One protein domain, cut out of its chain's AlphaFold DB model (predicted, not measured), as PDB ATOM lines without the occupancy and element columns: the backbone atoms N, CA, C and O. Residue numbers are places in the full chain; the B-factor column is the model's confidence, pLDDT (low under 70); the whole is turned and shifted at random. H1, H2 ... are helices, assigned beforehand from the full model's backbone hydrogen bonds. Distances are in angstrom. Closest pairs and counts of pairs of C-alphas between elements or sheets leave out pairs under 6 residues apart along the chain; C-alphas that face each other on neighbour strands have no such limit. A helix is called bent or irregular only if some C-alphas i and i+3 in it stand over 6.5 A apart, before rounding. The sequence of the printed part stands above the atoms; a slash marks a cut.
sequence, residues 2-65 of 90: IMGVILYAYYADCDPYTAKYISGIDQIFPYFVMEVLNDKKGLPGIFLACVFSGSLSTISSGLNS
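AT A GLANCE: This is residues 2 to 65 of the 90 residues of the protein "Hypothetical protein" of Rotaria sp. Silwood2 (UniProt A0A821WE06). A long straight helix, H3, and the shorter H2 make an open V, joined at its point by residues 37 to 42, and H1 lies crosswise near H2 in a small loose body from which residues 49 to 65 of H3 stick out as a long arm. The long loop of residues 11 to 24 swings out from H1 and returns to the start of H2, and no two of the helices touch. The printed part has 64 residues with three named helices, in the order H1, H2, H3, and no named strand; the class is all helix. The whole is loose, with a radius of gyration of the C-alphas of 14.7 A, and elongated, spanning 47 by 25 by 23 A.

IN THESE COORDINATES: H1 holds residues 2 to 10, 12.3 A from first to last C-alpha, and begins at C-alpha 2 at (181.490, 160.742, 160.851). Residues 11 to 24 follow with no named element. H2 holds residues 25 to 36 and is 17.5 A long, from C-alpha 25 at (188.549, 175.441, 162.702). It is irregular, but only just: C-alphas 26 and 29 are 7.0 A apart. H3 holds residues 43 to 65, is the longest helix at 33.5 A, and ends at C-alpha 65 at (168.930, 175.913, 188.604).

HOW THE PARTS SIT: H1 and H2 are close but not clearly touching; their closest C-alphas are those of Leu 7 and Phe 29, 7.5 A apart. Their lines are only just about perpendicular, at 70.4 degrees. H2 and H3 are also close but not clearly touching, and their closest C-alphas, those of Met 34 and Pro 44, are 5.6 A apart. These two run opposite ways at a steep tilt of 42 degrees, with centres 18.1 A apart. H1 and H3 are apart. In H1 every O i to N i+4 pair is within hydrogen-bond range; in H2 6 of 8 pairs are, and in H3 18 of 19.

THE WHOLE: The two C-alphas farthest apart are those of Asp 13 and Ser 65, at 47.2 A. Residues 49 to 65, which belong to H3, stand free; without them the body has 47 residues and spans 28 by 23 by 17 A. The link from H1 to H2, 14 residues, is long, and the link from H2 to H3, 6 residues, is short. The printed part has no cut. The mean pLDDT of the printed part is 93.7, and no printed residue is under 70.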
ATOM      1  N   ILE A   2     181.705 160.872 162.306       92.75
ATOM      2  CA  ILE A   2     181.490 160.742 160.851       92.75
ATOM      3  C   ILE A   2     181.488 162.080 160.095       92.75
ATOM      4  O   ILE A   2     182.090 162.181 159.034       92.75
ATOM      5  N   MET A   3     180.904 163.135 160.678       91.31
ATOM      6  CA  MET A   3     180.869 164.462 160.043       91.31
ATOM      7  C   MET A   3     182.264 165.033 159.788       91.31
ATOM      8  O   MET A   3     182.483 165.657 158.761       91.31
ATOM      9  N   GLY A   4     183.219 164.771 160.686       91.94
ATOM     10  CA  GLY A   4     184.611 165.184 160.500       91.94
ATOM     11  C   GLY A   4     185.281 164.478 159.320       91.94
ATOM     12  O   GLY A   4     186.028 165.112 158.590       91.94
ATOM     13  N   VAL A   5     184.963 163.200 159.084       94.38
ATOM     14  CA  VAL A   5     185.467 162.452 157.918       94.38
ATOM     15  C   VAL A   5     184.856 162.989 156.625       94.38
ATOM     16  O   VAL A   5     185.565 163.146 155.640       94.38
ATOM     17  N   ILE A   6     183.559 163.316 156.637       94.06
ATOM     18  CA  ILE A   6     182.875 163.915 155.484       94.06
ATOM     19  C   ILE A   6     183.481 165.283 155.152       94.06
ATOM     20  O   ILE A   6     183.825 165.521 154.004       94.06
ATOM     21  N   LEU A   7     183.657 166.151 156.152       94.12
ATOM     22  CA  LEU A   7     184.294 167.463 155.987       94.12
ATOM     23  C   LEU A   7     185.722 167.334 155.453       94.12
ATOM     24  O   LEU A   7     186.094 168.052 154.533       94.12
ATOM     25  N   TYR A   8     186.499 166.393 155.997       92.88
ATOM     26  CA  TYR A   8     187.858 166.123 155.538       92.88
ATOM     27  C   TYR A   8     187.893 165.670 154.074       92.88
ATOM     28  O   TYR A   8     188.701 166.169 153.302       92.88
ATOM     29  N   ALA A   9     187.002 164.758 153.678       94.31
ATOM     30  CA  ALA A   9     186.918 164.290 152.298       94.31
ATOM     31  C   ALA A   9     186.400 165.377 151.339       94.31
ATOM     32  O   ALA A   9     186.877 165.465 150.213       94.31
ATOM     33  N   TYR A  10     185.445 166.203 151.774       93.88
ATOM     34  CA  TYR A  10     184.866 167.278 150.965       93.88
ATOM     35  C   TYR A  10     185.867 168.414 150.709       93.88
ATOM     36  O   TYR A  10     185.954 168.917 149.595       93.88
ATOM     37  N   TYR A  11     186.661 168.779 151.720       94.50
ATOM     38  CA  TYR A  11     187.675 169.836 151.635       94.50
ATOM     39  C   TYR A  11     189.102 169.305 151.427       94.50
ATOM     40  O   TYR A  11     190.068 169.998 151.741       94.50
ATOM     41  N   ALA A  12     189.258 168.088 150.892       92.12
ATOM     42  CA  ALA A  12     190.571 167.469 150.693       92.12
ATOM     43  C   ALA A  12     191.484 168.295 149.767       92.12
ATOM     44  O   ALA A  12     192.683 168.402 150.022       92.12
ATOM     45  N   ASP A  13     190.906 168.903 148.727       89.44
ATOM     46  CA  ASP A  13     191.640 169.691 147.729       89.44
ATOM     47  C   ASP A  13     191.650 171.201 148.025       89.44
ATOM     48  O   ASP A  13     192.539 171.921 147.569       89.44
ATOM     49  N   CYS A  14     190.662 171.702 148.774       87.12
ATOM     50  CA  CYS A  14     190.502 173.125 149.069       87.12
ATOM     51  C   CYS A  14     189.991 173.323 150.498       87.12
ATOM     52  O   CYS A  14     188.788 173.330 150.749       87.12
ATOM     53  N   ASP A  15     190.920 173.487 151.438       91.88
ATOM     54  CA  ASP A  15     190.593 173.732 152.840       91.88
ATOM     55  C   ASP A  15     190.198 175.208 153.074       91.88
ATOM     56  O   ASP A  15     191.033 176.105 152.885       91.88
ATOM     57  N   PRO A  16     188.964 175.492 153.537       92.88
ATOM     58  CA  PRO A  16     188.496 176.852 153.788       92.88
ATOM     59  C   PRO A  16     189.268 177.563 154.907       92.88
ATOM     60  O   PRO A  16     189.289 178.797 154.937       92.88
ATOM     61  N   TYR A  17     189.917 176.818 155.810       91.62
ATOM     62  CA  TYR A  17     190.765 177.391 156.854       91.62
ATOM     63  C   TYR A  17     192.058 177.959 156.259       91.62
ATOM     64  O   TYR A  17     192.359 179.143 156.425       91.62
ATOM     65  N   THR A  18     192.781 177.157 155.475       90.31
ATOM     66  CA  THR A  18     194.000 177.599 154.779       90.31
ATOM     67  C   THR A  18     193.706 178.692 153.740       90.31
ATOM     68  O   THR A  18     194.489 179.632 153.589       90.31
ATOM     69  N   ALA A  19     192.542 178.629 153.081       91.62
ATOM     70  CA  ALA A  19     192.058 179.657 152.155       91.62
ATOM     71  C   ALA A  19     191.588 180.961 152.842       91.62
ATOM     72  O   ALA A  19     191.261 181.928 152.154       91.62
ATOM     73  N   LYS A  20     191.593 181.020 154.183       92.12
ATOM     74  CA  LYS A  20     191.183 182.176 155.006       92.12
ATOM     75  C   LYS A  20     189.719 182.597 154.844       92.12
ATOM     76  O   LYS A  20     189.382 183.753 155.098       92.12
ATOM     77  N   TYR A  21     188.840 181.674 154.460       92.88
ATOM     78  CA  TYR A  21     187.394 181.915 154.497       92.88
ATOM     79  C   TYR A  21     186.825 181.814 155.913       92.88
ATOM     80  O   TYR A  21     185.821 182.456 156.218       92.88
ATOM     81  N   ILE A  22     187.481 181.041 156.780       94.50
ATOM     82  CA  ILE A  22     187.151 180.910 158.201       94.50
ATOM     83  C   ILE A  22     188.361 181.270 159.066       94.50
ATOM     84  O   ILE A  22     189.505 181.027 158.683       94.50
ATOM     85  N   SER A  23     188.106 181.846 160.244       93.69
ATOM     86  CA  SER A  23     189.162 182.271 161.178       93.69
ATOM     87  C   SER A  23     189.530 181.176 162.180       93.69
ATOM     88  O   SER A  23     190.651 181.144 162.684       93.69
ATOM     89  N   GLY A  24     188.581 180.290 162.482       93.38
ATOM     90  CA  GLY A  24     188.734 179.194 163.434       93.38
ATOM     91  C   GLY A  24     188.250 177.877 162.843       93.38
ATOM     92  O   GLY A  24     187.301 177.849 162.058       93.38
ATOM     93  N   ILE A  25     188.899 176.773 163.216       90.62
ATOM     94  CA  ILE A  25     188.549 175.441 162.702       90.62
ATOM     95  C   ILE A  25     187.186 174.952 163.219       90.62
ATOM     96  O   ILE A  25     186.535 174.129 162.589       90.62
ATOM     97  N   ASP A  26     186.711 175.507 164.334       92.38
ATOM     98  CA  ASP A  26     185.371 175.308 164.893       92.38
ATOM     99  C   ASP A  26     184.253 175.829 163.972       92.38
ATOM    100  O   ASP A  26     183.120 175.346 164.020       92.38
ATOM    101  N   GLN A  27     184.580 176.760 163.072       94.50
ATOM    102  CA  GLN A  27     183.634 177.359 162.132       94.50
ATOM    103  C   GLN A  27     183.471 176.542 160.844       94.50
ATOM    104  O   GLN A  27     182.574 176.837 160.053       94.50
ATOM    105  N   ILE A  28     184.286 175.500 160.633       94.62
ATOM    106  CA  ILE A  28     184.297 174.729 159.381       94.62
ATOM    107  C   ILE A  28     182.960 174.037 159.107       94.62
ATOM    108  O   ILE A  28     182.491 173.999 157.974       94.62
ATOM    109  N   PHE A  29     182.307 173.529 160.154       93.88
ATOM    110  CA  PHE A  29     181.031 172.842 160.008       93.88
ATOM    111  C   PHE A  29     179.878 173.812 159.692       93.88
ATOM    112  O   PHE A  29     179.167 173.572 158.716       93.88
ATOM    113  N   PRO A  30     179.696 174.927 160.429       93.38
ATOM    114  CA  PRO A  30     178.762 175.973 160.021       93.38
ATOM    115  C   PRO A  30     179.020 176.486 158.601       93.38
ATOM    116  O   PRO A  30     178.069 176.629 157.837       93.38
ATOM    117  N   TYR A  31     180.284 176.709 158.225       94.12
ATOM    118  CA  TYR A  31     180.655 177.153 156.880       94.12
ATOM    119  C   TYR A  31     180.207 176.154 155.804       94.12
ATOM    120  O   TYR A  31     179.514 176.538 154.865       94.12
ATOM    121  N   PHE A  32     180.482 174.864 156.007       94.25
ATOM    122  CA  PHE A  32     180.031 173.786 155.127       94.25
ATOM    123  C   PHE A  32     178.510 173.753 154.947       94.25
ATOM    124  O   PHE A  32     178.016 173.616 153.832       94.25
ATOM    125  N   VAL A  33     177.744 173.910 156.029       94.12
ATOM    126  CA  VAL A  33     176.276 173.925 155.946       94.12
ATOM    127  C   VAL A  33     175.779 175.126 155.141       94.12
ATOM    128  O   VAL A  33     174.864 174.981 154.330       94.12
ATOM    129  N   MET A  34     176.383 176.302 155.338       92.94
ATOM    130  CA  MET A  34     176.049 177.505 154.572       92.94
ATOM    131  C   MET A  34     176.379 177.342 153.085       92.94
ATOM    132  O   MET A  34     175.620 177.820 152.249       92.94
ATOM    133  N   GLU A  35     177.479 176.661 152.761       92.62
ATOM    134  CA  GLU A  35     177.924 176.400 151.391       92.62
ATOM    135  C   GLU A  35     177.015 175.387 150.676       92.62
ATOM    136  O   GLU A  35     176.509 175.665 149.589       92.62
ATOM    137  N   VAL A  36     176.742 174.243 151.310       93.19
ATOM    138  CA  VAL A  36     175.955 173.150 150.718       93.19
ATOM    139  C   VAL A  36     174.476 173.502 150.586       93.19
ATOM    140  O   VAL A  36     173.833 173.079 149.633       93.19
ATOM    141  N   LEU A  37     173.921 174.266 151.531       93.31
ATOM    142  CA  LEU A  37     172.504 174.649 151.523       93.31
ATOM    143  C   LEU A  37     172.256 176.016 150.870       93.31
ATOM    144  O   LEU A  37     171.148 176.551 150.973       93.31
ATOM    145  N   ASN A  38     173.263 176.602 150.217       88.88
ATOM    146  CA  ASN A  38     173.179 177.941 149.635       88.88
ATOM    147  C   ASN A  38     172.099 178.056 148.540       88.88
ATOM    148  O   ASN A  38     171.469 179.101 148.372       88.88
ATOM    149  N   ASP A  39     171.834 176.973 147.809       92.38
ATOM    150  CA  ASP A  39     170.801 176.909 146.771       92.38
ATOM    151  C   ASP A  39     169.369 176.910 147.350       92.38
ATOM    152  O   ASP A  39     168.407 177.278 146.665       92.38
ATOM    153  N   LYS A  40     169.208 176.546 148.630       90.88
ATOM    154  CA  LYS A  40     167.920 176.469 149.329       90.88
ATOM    155  C   LYS A  40     167.741 177.635 150.295       90.88
ATOM    156  O   LYS A  40     168.050 177.561 151.484       90.88
ATOM    157  N   LYS A  41     167.132 178.712 149.795       87.31
ATOM    158  CA  LYS A  41     166.780 179.889 150.608       87.31
ATOM    159  C   LYS A  41     166.003 179.483 151.869       87.31
ATOM    160  O   LYS A  41     164.987 178.798 151.788       87.31
ATOM    161  N   GLY A  42     166.478 179.934 153.029       91.94
ATOM    162  CA  GLY A  42     165.851 179.709 154.336       91.94
ATOM    163  C   GLY A  42     166.396 178.512 155.119       91.94
ATOM    164  O   GLY A  42     166.458 178.590 156.343       91.94
ATOM    165  N   LEU A  43     166.876 177.454 154.457       94.81
ATOM    166  CA  LEU A  43     167.422 176.272 155.140       94.81
ATOM    167  C   LEU A  43     168.647 176.577 156.020       94.81
ATOM    168  O   LEU A  43     168.641 176.146 157.176       94.81
ATOM    169  N   PRO A  44     169.646 177.359 155.558       92.88
ATOM    170  CA  PRO A  44     170.762 177.747 156.420       92.88
ATOM    171  C   PRO A  44     170.302 178.527 157.665       92.88
ATOM    172  O   PRO A  44     170.838 178.350 158.758       92.88
ATOM    173  N   GLY A  45     169.246 179.338 157.524       93.31
ATOM    174  CA  GLY A  45     168.639 180.076 158.633       93.31
ATOM    175  C   GLY A  45     167.934 179.168 159.642       93.31
ATOM    176  O   GLY A  45     168.092 179.359 160.844       93.31
ATOM    177  N   ILE A  46     167.206 178.148 159.172       95.31
ATOM    178  CA  ILE A  46     166.569 177.146 160.043       95.31
ATOM    179  C   ILE A  46     167.630 176.351 160.810       95.31
ATOM    180  O   ILE A  46     167.495 176.174 162.018       95.31
ATOM    181  N   PHE A  47     168.707 175.925 160.142       94.56
ATOM    182  CA  PHE A  47     169.831 175.256 160.800       94.56
ATOM    183  C   PHE A  47     170.390 176.105 161.948       94.56
ATOM    184  O   PHE A  47     170.495 175.631 163.082       94.56
ATOM    185  N   LEU A  48     170.681 177.377 161.670       93.81
ATOM    186  CA  LEU A  48     171.208 178.298 162.668       93.81
ATOM    187  C   LEU A  48     170.220 178.507 163.829       93.81
ATOM    188  O   LEU A  48     170.620 178.485 164.993       93.81
ATOM    189  N   ALA A  49     168.924 178.638 163.530       96.06
ATOM    190  CA  ALA A  49     167.872 178.761 164.536       96.06
ATOM    191  C   ALA A  49     167.795 177.531 165.458       96.06
ATOM    192  O   ALA A  49     167.665 177.687 166.672       96.06
ATOM    193  N   CYS A  50     167.928 176.316 164.917       95.75
ATOM    194  CA  CYS A  50     167.952 175.083 165.708       95.75
ATOM    195  C   CYS A  50     169.157 175.025 166.655       95.75
ATOM    196  O   CYS A  50     168.991 174.696 167.831       95.75
ATOM    197  N   VAL A  51     170.353 175.376 166.171       96.06
ATOM    198  CA  VAL A  51     171.574 175.395 166.996       96.06
ATOM    199  C   VAL A  51     171.431 176.387 168.152       96.06
ATOM    200  O   VAL A  51     171.678 176.032 169.305       96.06
ATOM    201  N   PHE A  52     170.974 177.612 167.876       95.44
ATOM    202  CA  PHE A  52     170.756 178.602 168.931       95.44
ATOM    203  C   PHE A  52     169.657 178.189 169.905       95.44
ATOM    204  O   PHE A  52     169.826 178.364 171.108       95.44
ATOM    205  N   SER A  53     168.561 177.607 169.419       97.25
ATOM    206  CA  SER A  53     167.480 177.115 170.275       97.25
ATOM    207  C   SER A  53     167.968 176.040 171.254       97.25
ATOM    208  O   SER A  53     167.667 176.123 172.445       97.25
ATOM    209  N   GLY A  54     168.781 175.083 170.789       96.31
ATOM    210  CA  GLY A  54     169.378 174.053 171.646       96.31
ATOM    211  C   GLY A  54     170.356 174.618 172.683       96.31
ATOM    212  O   GLY A  54     170.337 174.222 173.849       96.31
ATOM    213  N   SER A  55     171.175 175.596 172.295       96.81
ATOM    214  CA  SER A  55     172.064 176.289 173.235       96.81
ATOM    215  C   SER A  55     171.273 177.070 174.289       96.81
ATOM    216  O   SER A  55     171.556 176.982 175.486       96.81
ATOM    217  N   LEU A  56     170.237 177.802 173.867       96.69
ATOM    218  CA  LEU A  56     169.409 178.624 174.747       96.69
ATOM    219  C   LEU A  56     168.591 177.794 175.745       96.69
ATOM    220  O   LEU A  56     168.423 178.234 176.880       96.69
ATOM    221  N   SER A  57     168.122 176.596 175.383       97.00
ATOM    222  CA  SER A  57     167.391 175.722 176.317       97.00
ATOM    223  C   SER A  57     168.275 175.232 177.471       97.00
ATOM    224  O   SER A  57     167.832 175.172 178.622       97.00
ATOM    225  N   THR A  58     169.549 174.962 177.182       96.75
ATOM    226  CA  THR A  58     170.549 174.587 178.188       96.75
ATOM    227  C   THR A  58     170.866 175.766 179.101       96.75
ATOM    228  O   THR A  58     170.847 175.622 180.322       96.75
ATOM    229  N   ILE A  59     171.089 176.954 178.524       97.62
ATOM    230  CA  ILE A  59     171.341 178.182 179.292       97.62
ATOM    231  C   ILE A  59     170.152 178.505 180.201       97.62
ATOM    232  O   ILE A  59     170.338 178.776 181.383       97.62
ATOM    233  N   SER A  60     168.928 178.433 179.676       97.19
ATOM    234  CA  SER A  60     167.705 178.675 180.445       97.19
ATOM    235  C   SER A  60     167.582 177.714 181.629       97.19
ATOM    236  O   SER A  60     167.324 178.152 182.750       97.19
ATOM    237  N   SER A  61     167.841 176.424 181.402       96.56
ATOM    238  CA  SER A  61     167.820 175.409 182.461       96.56
ATOM    239  C   SER A  61     168.899 175.672 183.518       96.56
ATOM    240  O   SER A  61     168.612 175.613 184.711       96.56
ATOM    241  N   GLY A  62     170.112 176.050 183.097       96.81
ATOM    242  CA  GLY A  62     171.204 176.425 183.998       96.81
ATOM    243  C   GLY A  62     170.881 177.648 184.858       96.81
ATOM    244  O   GLY A  62     171.112 177.628 186.065       96.81
ATOM    245  N   LEU A  63     170.289 178.690 184.267       96.94
ATOM    246  CA  LEU A  63     169.846 179.882 184.996       96.94
ATOM    247  C   LEU A  63     168.726 179.563 185.989       96.94
ATOM    248  O   LEU A  63     168.746 180.068 187.108       96.94
ATOM    249  N   ASN A  64     167.779 178.702 185.610       96.12
ATOM    250  CA  ASN A  64     166.715 178.257 186.506       96.12
ATOM    251  C   ASN A  64     167.279 177.507 187.725       96.12
ATOM    252  O   ASN A  64     166.898 177.787 188.860       96.12
ATOM    253  N   SER A  65     168.238 176.602 187.510       96.81
ATOM    254  CA  SER A  65     168.930 175.913 188.604       96.81
ATOM    255  C   SER A  65     169.739 176.872 189.475       96.81
ATOM    256  O   SER A  65     169.674 176.774 190.697       96.81
TER     257      SER A  65